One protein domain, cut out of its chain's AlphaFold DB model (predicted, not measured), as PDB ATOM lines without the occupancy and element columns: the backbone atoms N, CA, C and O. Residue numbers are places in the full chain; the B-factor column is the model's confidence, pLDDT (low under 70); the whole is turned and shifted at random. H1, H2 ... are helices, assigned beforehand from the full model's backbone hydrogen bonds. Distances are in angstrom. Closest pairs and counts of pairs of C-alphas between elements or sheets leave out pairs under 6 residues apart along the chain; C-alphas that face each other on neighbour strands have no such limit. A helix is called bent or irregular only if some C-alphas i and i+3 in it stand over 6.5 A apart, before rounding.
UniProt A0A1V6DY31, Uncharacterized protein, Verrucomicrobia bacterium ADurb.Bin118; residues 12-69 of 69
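What this domain is: This is residues 12 to 69 of the 69 residues of an uncharacterized protein of Verrucomicrobia bacterium ADurb.Bin118 (UniProt A0A1V6DY31). A long helix, H1, sticks out as a bare arm from a loose open loop, in which the chain swings out through a long link and folds back along H2. The two helices do not meet; near the base of the arm, residues 67 to 68 of the tail pair with residues 31 to 32 of the link. The printed part has 58 residues with two named helices, H1 then H2, and no named strand, and its class is all helix. It is only just extended, close to loose, with a radius of gyration of the C-alphas of 15.9 A, and it is a rod spanning 52 by 25 by 10 A.

How they stand to each other: Look first at H1, residues 12 to 28, where residues 12 to 27 stand free. H2, residues 47 to 60, is apart from H1: no C-alpha of the one is within 8 A of the other. Residues 46 to 52 also stand free, of which 47 to 52 belong to H2, and so do residues 38 to 44 in the link. The short pairing of residues 31 to 32 with residues 67 to 68 is parallel. In H1 every O i to N i+4 pair is within hydrogen-bond range; in H2 8 of 10 are.

Where its parts are: Find C-alpha 12 at (-11.352, 43.678, -44.452); from there H1 runs 24.2 A to C-alpha 28 at (-3.179, 23.063, -34.781). H2 runs 20.4 A from C-alpha 47 to C-alpha 60 at (2.531, 23.630, -25.662). H2 is neither bent nor irregular, but only just: C-alphas 48 and 51 are 6.3 A apart.

The domain as a whole: The two C-alphas farthest apart, those of Lys 12 and Asn 42, are 53.0 A apart. The link from H1 to H2, residues 29 to 46, is long. The printed part has no cut and ends at residue 69, the chain's last. The mean pLDDT of the printed part is 95.8, and no printed residue is under 70.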
ATOM      1  N   LYS A  12     -11.406  44.827 -43.536       96.56
ATOM      2  CA  LYS A  12     -11.352  43.678 -44.452       96.56
ATOM      3  C   LYS A  12     -10.060  42.894 -44.233       96.56
ATOM      4  O   LYS A  12     -10.090  41.669 -44.368       96.56
ATOM      5  N   ARG A  13      -8.941  43.558 -43.913       96.12
ATOM      6  CA  ARG A  13      -7.672  42.904 -43.544       96.12
ATOM      7  C   ARG A  13      -7.805  42.162 -42.228       96.12
ATOM      8  O   ARG A  13      -7.430  40.996 -42.165       96.12
ATOM      9  N   GLU A  14      -8.408  42.793 -41.230       97.69
ATOM     10  CA  GLU A  14      -8.680  42.151 -39.945       97.69
ATOM     11  C   GLU A  14      -9.540  40.893 -40.125       97.69
ATOM     12  O   GLU A  14      -9.145  39.807 -39.709       97.69
ATOM     13  N   LYS A  15     -10.648  40.972 -40.876       97.00
ATOM     14  CA  LYS A  15     -11.489  39.801 -41.191       97.00
ATOM     15  C   LYS A  15     -10.729  38.693 -41.930       97.00
ATOM     16  O   LYS A  15     -11.023  37.513 -41.740       97.00
ATOM     17  N   ARG A  16      -9.757  39.034 -42.789       96.25
ATOM     18  CA  ARG A  16      -8.877  38.034 -43.425       96.25
ATOM     19  C   ARG A  16      -7.943  37.376 -42.411       96.25
ATOM     20  O   ARG A  16      -7.810  36.157 -42.465       96.25
ATOM     21  N   PHE A  17      -7.349  38.148 -41.502       97.25
ATOM     22  CA  PHE A  17      -6.530  37.611 -40.417       97.25
ATOM     23  C   PHE A  17      -7.335  36.669 -39.523       97.25
ATOM     24  O   PHE A  17      -6.896  35.549 -39.305       97.25
ATOM     25  N   GLN A  18      -8.535  37.066 -39.091       97.12
ATOM     26  CA  GLN A  18      -9.376  36.234 -38.226       97.12
ATOM     27  C   GLN A  18      -9.714  34.888 -38.876       97.12
ATOM     28  O   GLN A  18      -9.547  33.846 -38.255       97.12
ATOM     29  N   ARG A  19     -10.079  34.873 -40.167       96.81
ATOM     30  CA  ARG A  19     -10.288  33.607 -40.899       96.81
ATOM     31  C   ARG A  19      -9.030  32.745 -40.960       96.81
ATOM     32  O   ARG A  19      -9.113  31.529 -40.828       96.81
ATOM     33  N   TRP A  20      -7.876  33.364 -41.199       96.75
ATOM     34  CA  TRP A  20      -6.605  32.647 -41.187       96.75
ATOM     35  C   TRP A  20      -6.310  32.064 -39.800       96.75
ATOM     36  O   TRP A  20      -5.938  30.896 -39.720       96.75
ATOM     37  N   LEU A  21      -6.535  32.839 -38.734       97.06
ATOM     38  CA  LEU A  21      -6.309  32.430 -37.351       97.06
ATOM     39  C   LEU A  21      -7.201  31.244 -36.983       97.06
ATOM     40  O   LEU A  21      -6.681  30.219 -36.567       97.06
ATOM     41  N   THR A  22      -8.506  31.323 -37.257       97.56
ATOM     42  CA  THR A  22      -9.440  30.212 -37.017       97.56
ATOM     43  C   THR A  22      -9.015  28.936 -37.749       97.56
ATOM     44  O   THR A  22      -9.029  27.850 -37.177       97.56
ATOM     45  N   ASN A  23      -8.593  29.043 -39.014       96.56
ATOM     46  CA  ASN A  23      -8.126  27.880 -39.773       96.56
ATOM     47  C   ASN A  23      -6.832  27.295 -39.194       96.56
ATOM     48  O   ASN A  23      -6.679  26.072 -39.147       96.56
ATOM     49  N   TYR A  24      -5.909  28.156 -38.765       95.31
ATOM     50  CA  TYR A  24      -4.676  27.744 -38.108       95.31
ATOM     51  C   TYR A  24      -4.973  27.036 -36.785       95.31
ATOM     52  O   TYR A  24      -4.505  25.920 -36.592       95.31
ATOM     53  N   GLU A  25      -5.801  27.622 -35.921       95.69
ATOM     54  CA  GLU A  25      -6.172  27.062 -34.617       95.69
ATOM     55  C   GLU A  25      -6.883  25.714 -34.752       95.69
ATOM     56  O   GLU A  25      -6.504  24.759 -34.077       95.69
ATOM     57  N   ASN A  26      -7.838  25.588 -35.679       96.88
ATOM     58  CA  ASN A  26      -8.522  24.320 -35.956       96.88
ATOM     59  C   ASN A  26      -7.553  23.232 -36.439       96.88
ATOM     60  O   ASN A  26      -7.676  22.064 -36.068       96.88
ATOM     61  N   SER A  27      -6.573  23.607 -37.263       94.81
ATOM     62  CA  SER A  27      -5.569  22.668 -37.771       94.81
ATOM     63  C   SER A  27      -4.593  22.262 -36.662       94.81
ATOM     64  O   SER A  27      -4.350  21.075 -36.453       94.81
ATOM     65  N   ALA A  28      -4.090  23.243 -35.907       95.44
ATOM     66  CA  ALA A  28      -3.179  23.063 -34.781       95.44
ATOM     67  C   ALA A  28      -3.828  22.328 -33.598       95.44
ATOM     68  O   ALA A  28      -3.120  21.727 -32.795       95.44
ATOM     69  N   ALA A  29      -5.164  22.315 -33.500       95.12
ATOM     70  CA  ALA A  29      -5.897  21.675 -32.413       95.12
ATOM     71  C   ALA A  29      -5.552  20.187 -32.215       95.12
ATOM     72  O   ALA A  29      -5.685  19.691 -31.101       95.12
ATOM     73  N   HIS A  30      -5.068  19.510 -33.256       95.69
ATOM     74  CA  HIS A  30      -4.744  18.082 -33.249       95.69
ATOM     75  C   HIS A  30      -3.267  17.785 -32.950       95.69
ATOM     76  O   HIS A  30      -2.845  16.631 -33.026       95.69
ATOM     77  N   TRP A  31      -2.484  18.815 -32.626       97.88
ATOM     78  CA  TRP A  31      -1.048  18.711 -32.413       97.88
ATOM     79  C   TRP A  31      -0.633  19.297 -31.061       97.88
ATOM     80  O   TRP A  31      -1.314  20.159 -30.490       97.88
ATOM     81  N   ALA A  32       0.507  18.821 -30.570       98.19
ATOM     82  CA  ALA A  32       1.256  19.411 -29.470       98.19
ATOM     83  C   ALA A  32       2.574  20.003 -29.993       98.19
ATOM     84  O   ALA A  32       3.135  19.533 -30.983       98.19
ATOM     85  N   ALA A  33       3.072  21.045 -29.327       97.62
ATOM     86  CA  ALA A  33       4.366  21.652 -29.653       97.62
ATOM     87  C   ALA A  33       5.523  20.994 -28.884       97.62
ATOM     88  O   ALA A  33       6.659  20.974 -29.350       97.62
ATOM     89  N   CYS A  34       5.242  20.452 -27.699       97.75
ATOM     90  CA  CYS A  34       6.189  19.688 -26.888       97.75
ATOM     91  C   CYS A  34       5.502  18.426 -26.367       97.75
ATOM     92  O   CYS A  34       4.279  18.362 -26.351       97.75
ATOM     93  N   GLN A  35       6.285  17.440 -25.926       97.50
ATOM     94  CA  GLN A  35       5.777  16.214 -25.313       97.50
ATOM     95  C   GLN A  35       6.555  15.917 -24.034       97.50
ATOM     96  O   GLN A  35       7.790  15.906 -24.026       97.50
ATOM     97  N   PHE A  36       5.836  15.652 -22.949       95.94
ATOM     98  CA  PHE A  36       6.423  15.185 -21.708       95.94
ATOM     99  C   PHE A  36       6.850  13.722 -21.858       95.94
ATOM    100  O   PHE A  36       6.020  12.830 -22.006       95.94
ATOM    101  N   ILE A  37       8.159  13.470 -21.811       94.81
ATOM    102  CA  ILE A  37       8.707  12.110 -21.912       94.81
ATOM    103  C   ILE A  37       8.850  11.489 -20.523       94.81
ATOM    104  O   ILE A  37       8.381  10.383 -20.269       94.81
ATOM    105  N   ARG A  38       9.561  12.179 -19.625       94.00
ATOM    106  CA  ARG A  38       9.805  11.744 -18.245       94.00
ATOM    107  C   ARG A  38      10.431  12.860 -17.423       94.00
ATOM    108  O   ARG A  38      11.094  13.743 -17.963       94.00
ATOM    109  N   ARG A  39      10.314  12.748 -16.100       92.62
ATOM    110  CA  ARG A  39      11.075  13.561 -15.146       92.62
ATOM    111  C   ARG A  39      12.384  12.859 -14.783       92.62
ATOM    112  O   ARG A  39      12.405  11.644 -14.606       92.62
ATOM    113  N   LEU A  40      13.465  13.628 -14.671       94.31
ATOM    114  CA  LEU A  40      14.787  13.153 -14.263       94.31
ATOM    115  C   LEU A  40      15.237  13.901 -13.003       94.31
ATOM    116  O   LEU A  40      15.042  15.109 -12.908       94.31
ATOM    117  N   GLY A  41      15.864  13.196 -12.059       92.62
ATOM    118  CA  GLY A  41      16.389  13.797 -10.827       92.62
ATOM    119  C   GLY A  41      15.319  14.089  -9.767       92.62
ATOM    120  O   GLY A  41      14.350  13.341  -9.633       92.62
ATOM    121  N   ASN A  42      15.527  15.151  -8.980       90.50
ATOM    122  CA  ASN A  42      14.647  15.527  -7.869       90.50
ATOM    123  C   ASN A  42      13.236  15.889  -8.382       90.50
ATOM    124  O   ASN A  42      13.107  16.817  -9.185       90.50
ATOM    125  N   PRO A  43      12.170  15.199  -7.933       87.88
ATOM    126  CA  PRO A  43      10.818  15.467  -8.405       87.88
ATOM    127  C   PRO A  43      10.200  16.747  -7.833       87.88
ATOM    128  O   PRO A  43       9.154  17.170  -8.332       87.88
ATOM    129  N   THR A  44      10.806  17.339  -6.802       93.62
ATOM    130  CA  THR A  44      10.311  18.542  -6.137       93.62
ATOM    131  C   THR A  44      10.688  19.788  -6.931       93.62
ATOM    132  O   THR A  44      11.857  20.157  -7.032       93.62
ATOM    133  N   VAL A  45       9.672  20.461  -7.467       92.69
ATOM    134  CA  VAL A  45       9.806  21.749  -8.153       92.69
ATOM    135  C   VAL A  45       9.621  22.877  -7.139       92.69
ATOM    136  O   VAL A  45       8.716  22.828  -6.305       92.69
ATOM    137  N   HIS A  46      10.462  23.911  -7.215       95.62
ATOM    138  CA  HIS A  46      10.300  25.108  -6.390       95.62
ATOM    139  C   HIS A  46       8.967  25.819  -6.714       95.62
ATOM    140  O   HIS A  46       8.668  26.000  -7.899       95.62
ATOM    141  N   PRO A  47       8.174  26.270  -5.721       94.62
ATOM    142  CA  PRO A  47       6.838  26.828  -5.960       94.62
ATOM    143  C   PRO A  47       6.785  27.974  -6.980       94.62
ATOM    144  O   PRO A  47       5.856  28.037  -7.781       94.62
ATOM    145  N   GLU A  48       7.802  28.838  -7.005       94.81
ATOM    146  CA  GLU A  48       7.885  29.955  -7.961       94.81
ATOM    147  C   GLU A  48       8.060  29.501  -9.418       94.81
ATOM    148  O   GLU A  48       7.622  30.183 -10.337       94.81
ATOM    149  N   VAL A  49       8.662  28.329  -9.641       95.06
ATOM    150  CA  VAL A  49       8.880  27.766 -10.983       95.06
ATOM    151  C   VAL A  49       7.657  26.972 -11.451       95.06
ATOM    152  O   VAL A  49       7.404  26.850 -12.649       95.06
ATOM    153  N   GLN A  50       6.843  26.472 -10.517       95.75
ATOM    154  CA  GLN A  50       5.666  25.661 -10.824       95.75
ATOM    155  C   GLN A  50       4.659  26.391 -11.729       95.75
ATOM    156  O   GLN A  50       4.024  25.752 -12.567       95.75
ATOM    157  N   SER A  51       4.495  27.707 -11.573       95.81
ATOM    158  CA  SER A  51       3.590  28.515 -12.405       95.81
ATOM    159  C   SER A  51       4.068  28.601 -13.857       95.81
ATOM    160  O   SER A  51       3.257  28.479 -14.773       95.81
ATOM    161  N   ILE A  52       5.379  28.733 -14.064       96.81
ATOM    162  CA  ILE A  52       6.012  28.781 -15.386       96.81
ATOM    163  C   ILE A  52       5.868  27.429 -16.087       96.81
ATOM    164  O   ILE A  52       5.477  27.392 -17.249       96.81
ATOM    165  N   ILE A  53       6.119  26.326 -15.373       96.00
ATOM    166  CA  ILE A  53       5.940  24.970 -15.916       96.00
ATOM    167  C   ILE A  53       4.482  24.751 -16.327       96.00
ATOM    168  O   ILE A  53       4.222  24.347 -17.452       96.00
ATOM    169  N   LYS A  54       3.519  25.106 -15.466       96.50
ATOM    170  CA  LYS A  54       2.089  24.987 -15.795       96.50
ATOM    171  C   LYS A  54       1.703  25.804 -17.028       96.50
ATOM    172  O   LYS A  54       0.944  25.319 -17.860       96.50
ATOM    173  N   LEU A  55       2.208  27.035 -17.140       97.56
ATOM    174  CA  LEU A  55       1.970  27.883 -18.307       97.56
ATOM    175  C   LEU A  55       2.540  27.247 -19.577       97.56
ATOM    176  O   LEU A  55       1.843  27.180 -20.586       97.56
ATOM    177  N   HIS A  56       3.786  26.774 -19.513       98.19
ATOM    178  CA  HIS A  56       4.445  26.075 -20.607       98.19
ATOM    179  C   HIS A  56       3.640  24.846 -21.032       98.19
ATOM    180  O   HIS A  56       3.188  24.786 -22.171       98.19
ATOM    181  N   ASP A  57       3.391  23.917 -20.109       97.56
ATOM    182  CA  ASP A  57       2.768  22.632 -20.418       97.56
ATOM    183  C   ASP A  57       1.360  22.811 -20.991       97.56
ATOM    184  O   ASP A  57       0.982  22.099 -21.923       97.56
ATOM    185  N   ALA A  58       0.608  23.806 -20.507       97.38
ATOM    186  CA  ALA A  58      -0.696  24.158 -21.059       97.38
ATOM    187  C   ALA A  58      -0.595  24.775 -22.466       97.38
ATOM    188  O   ALA A  58      -1.333  24.375 -23.368       97.38
ATOM    189  N   ALA A  59       0.318  25.729 -22.677       96.88
ATOM    190  CA  ALA A  59       0.474  26.419 -23.957       96.88
ATOM    191  C   ALA A  59       1.022  25.501 -25.062       96.88
ATOM    192  O   ALA A  59       0.608  25.608 -26.216       96.88
ATOM    193  N   THR A  60       1.930  24.584 -24.718       97.69
ATOM    194  CA  THR A  60       2.531  23.630 -25.662       97.69
ATOM    195  C   THR A  60       1.770  22.315 -25.750       97.69
ATOM    196  O   THR A  60       2.074  21.508 -26.630       97.69
ATOM    197  N   ARG A  61       0.813  22.090 -24.839       97.88
ATOM    198  CA  ARG A  61       0.075  20.833 -24.656       97.88
ATOM    199  C   ARG A  61       1.001  19.652 -24.373       97.88
ATOM    200  O   ARG A  61       0.796  18.563 -24.897       97.88
ATOM    201  N   ALA A  62       2.019  19.886 -23.543       97.88
ATOM    202  CA  ALA A  62       3.094  18.927 -23.286       97.88
ATOM    203  C   ALA A  62       2.602  17.578 -22.747       97.88
ATOM    204  O   ALA A  62       3.204  16.547 -23.033       97.88
ATOM    205  N   GLU A  63       1.518  17.577 -21.975       96.56
ATOM    206  CA  GLU A  63       0.957  16.367 -21.366       96.56
ATOM    207  C   GLU A  63      -0.158  15.716 -22.203       96.56
ATOM    208  O   GLU A  63      -0.691  14.678 -21.814       96.56
ATOM    209  N   ALA A  64      -0.540  16.305 -23.342       95.31
ATOM    210  CA  ALA A  64      -1.573  15.738 -24.199       95.31
ATOM    211  C   ALA A  64      -1.018  14.583 -25.046       95.31
ATOM    212  O   ALA A  64       0.093  14.667 -25.572       95.31
ATOM    213  N   ASP A  65      -1.821  13.537 -25.253       94.69
ATOM    214  CA  ASP A  65      -1.497  12.440 -26.177       94.69
ATOM    215  C   ASP A  65      -1.793  12.849 -27.632       94.69
ATOM    216  O   ASP A  65      -2.698  12.344 -28.295       94.69
ATOM    217  N   LEU A  66      -1.072  13.868 -28.100       95.75
ATOM    218  CA  LEU A  66      -1.137  14.392 -29.461       95.75
ATOM    219  C   LEU A  66       0.203  14.178 -30.162       95.75
ATOM    220  O   LEU A  66       1.264  14.118 -29.540       95.75
ATOM    221  N   LYS A  67       0.168  14.112 -31.494       95.25
ATOM    222  CA  LYS A  67       1.394  14.101 -32.295       95.25
ATOM    223  C   LYS A  67       2.102  15.456 -32.199       95.25
ATOM    224  O   LYS A  67       1.452  16.492 -32.053       95.25
ATOM    225  N   LEU A  68       3.426  15.439 -32.340       95.31
ATOM    226  CA  LEU A  68       4.232  16.653 -32.471       95.31
ATOM    227  C   LEU A  68       4.122  17.229 -33.888       95.31
ATOM    228  O   LEU A  68       4.167  16.458 -34.849       95.31
ATOM    229  N   ALA A  69       3.939  18.550 -33.986       89.50
ATOM    230  CA  ALA A  69       3.844  19.298 -35.248       89.50
ATOM    231  C   ALA A  69       5.206  19.578 -35.900       89.50
ATOM    232  O   ALA A  69       6.201  19.745 -35.158       89.50
TER     233      ALA A  69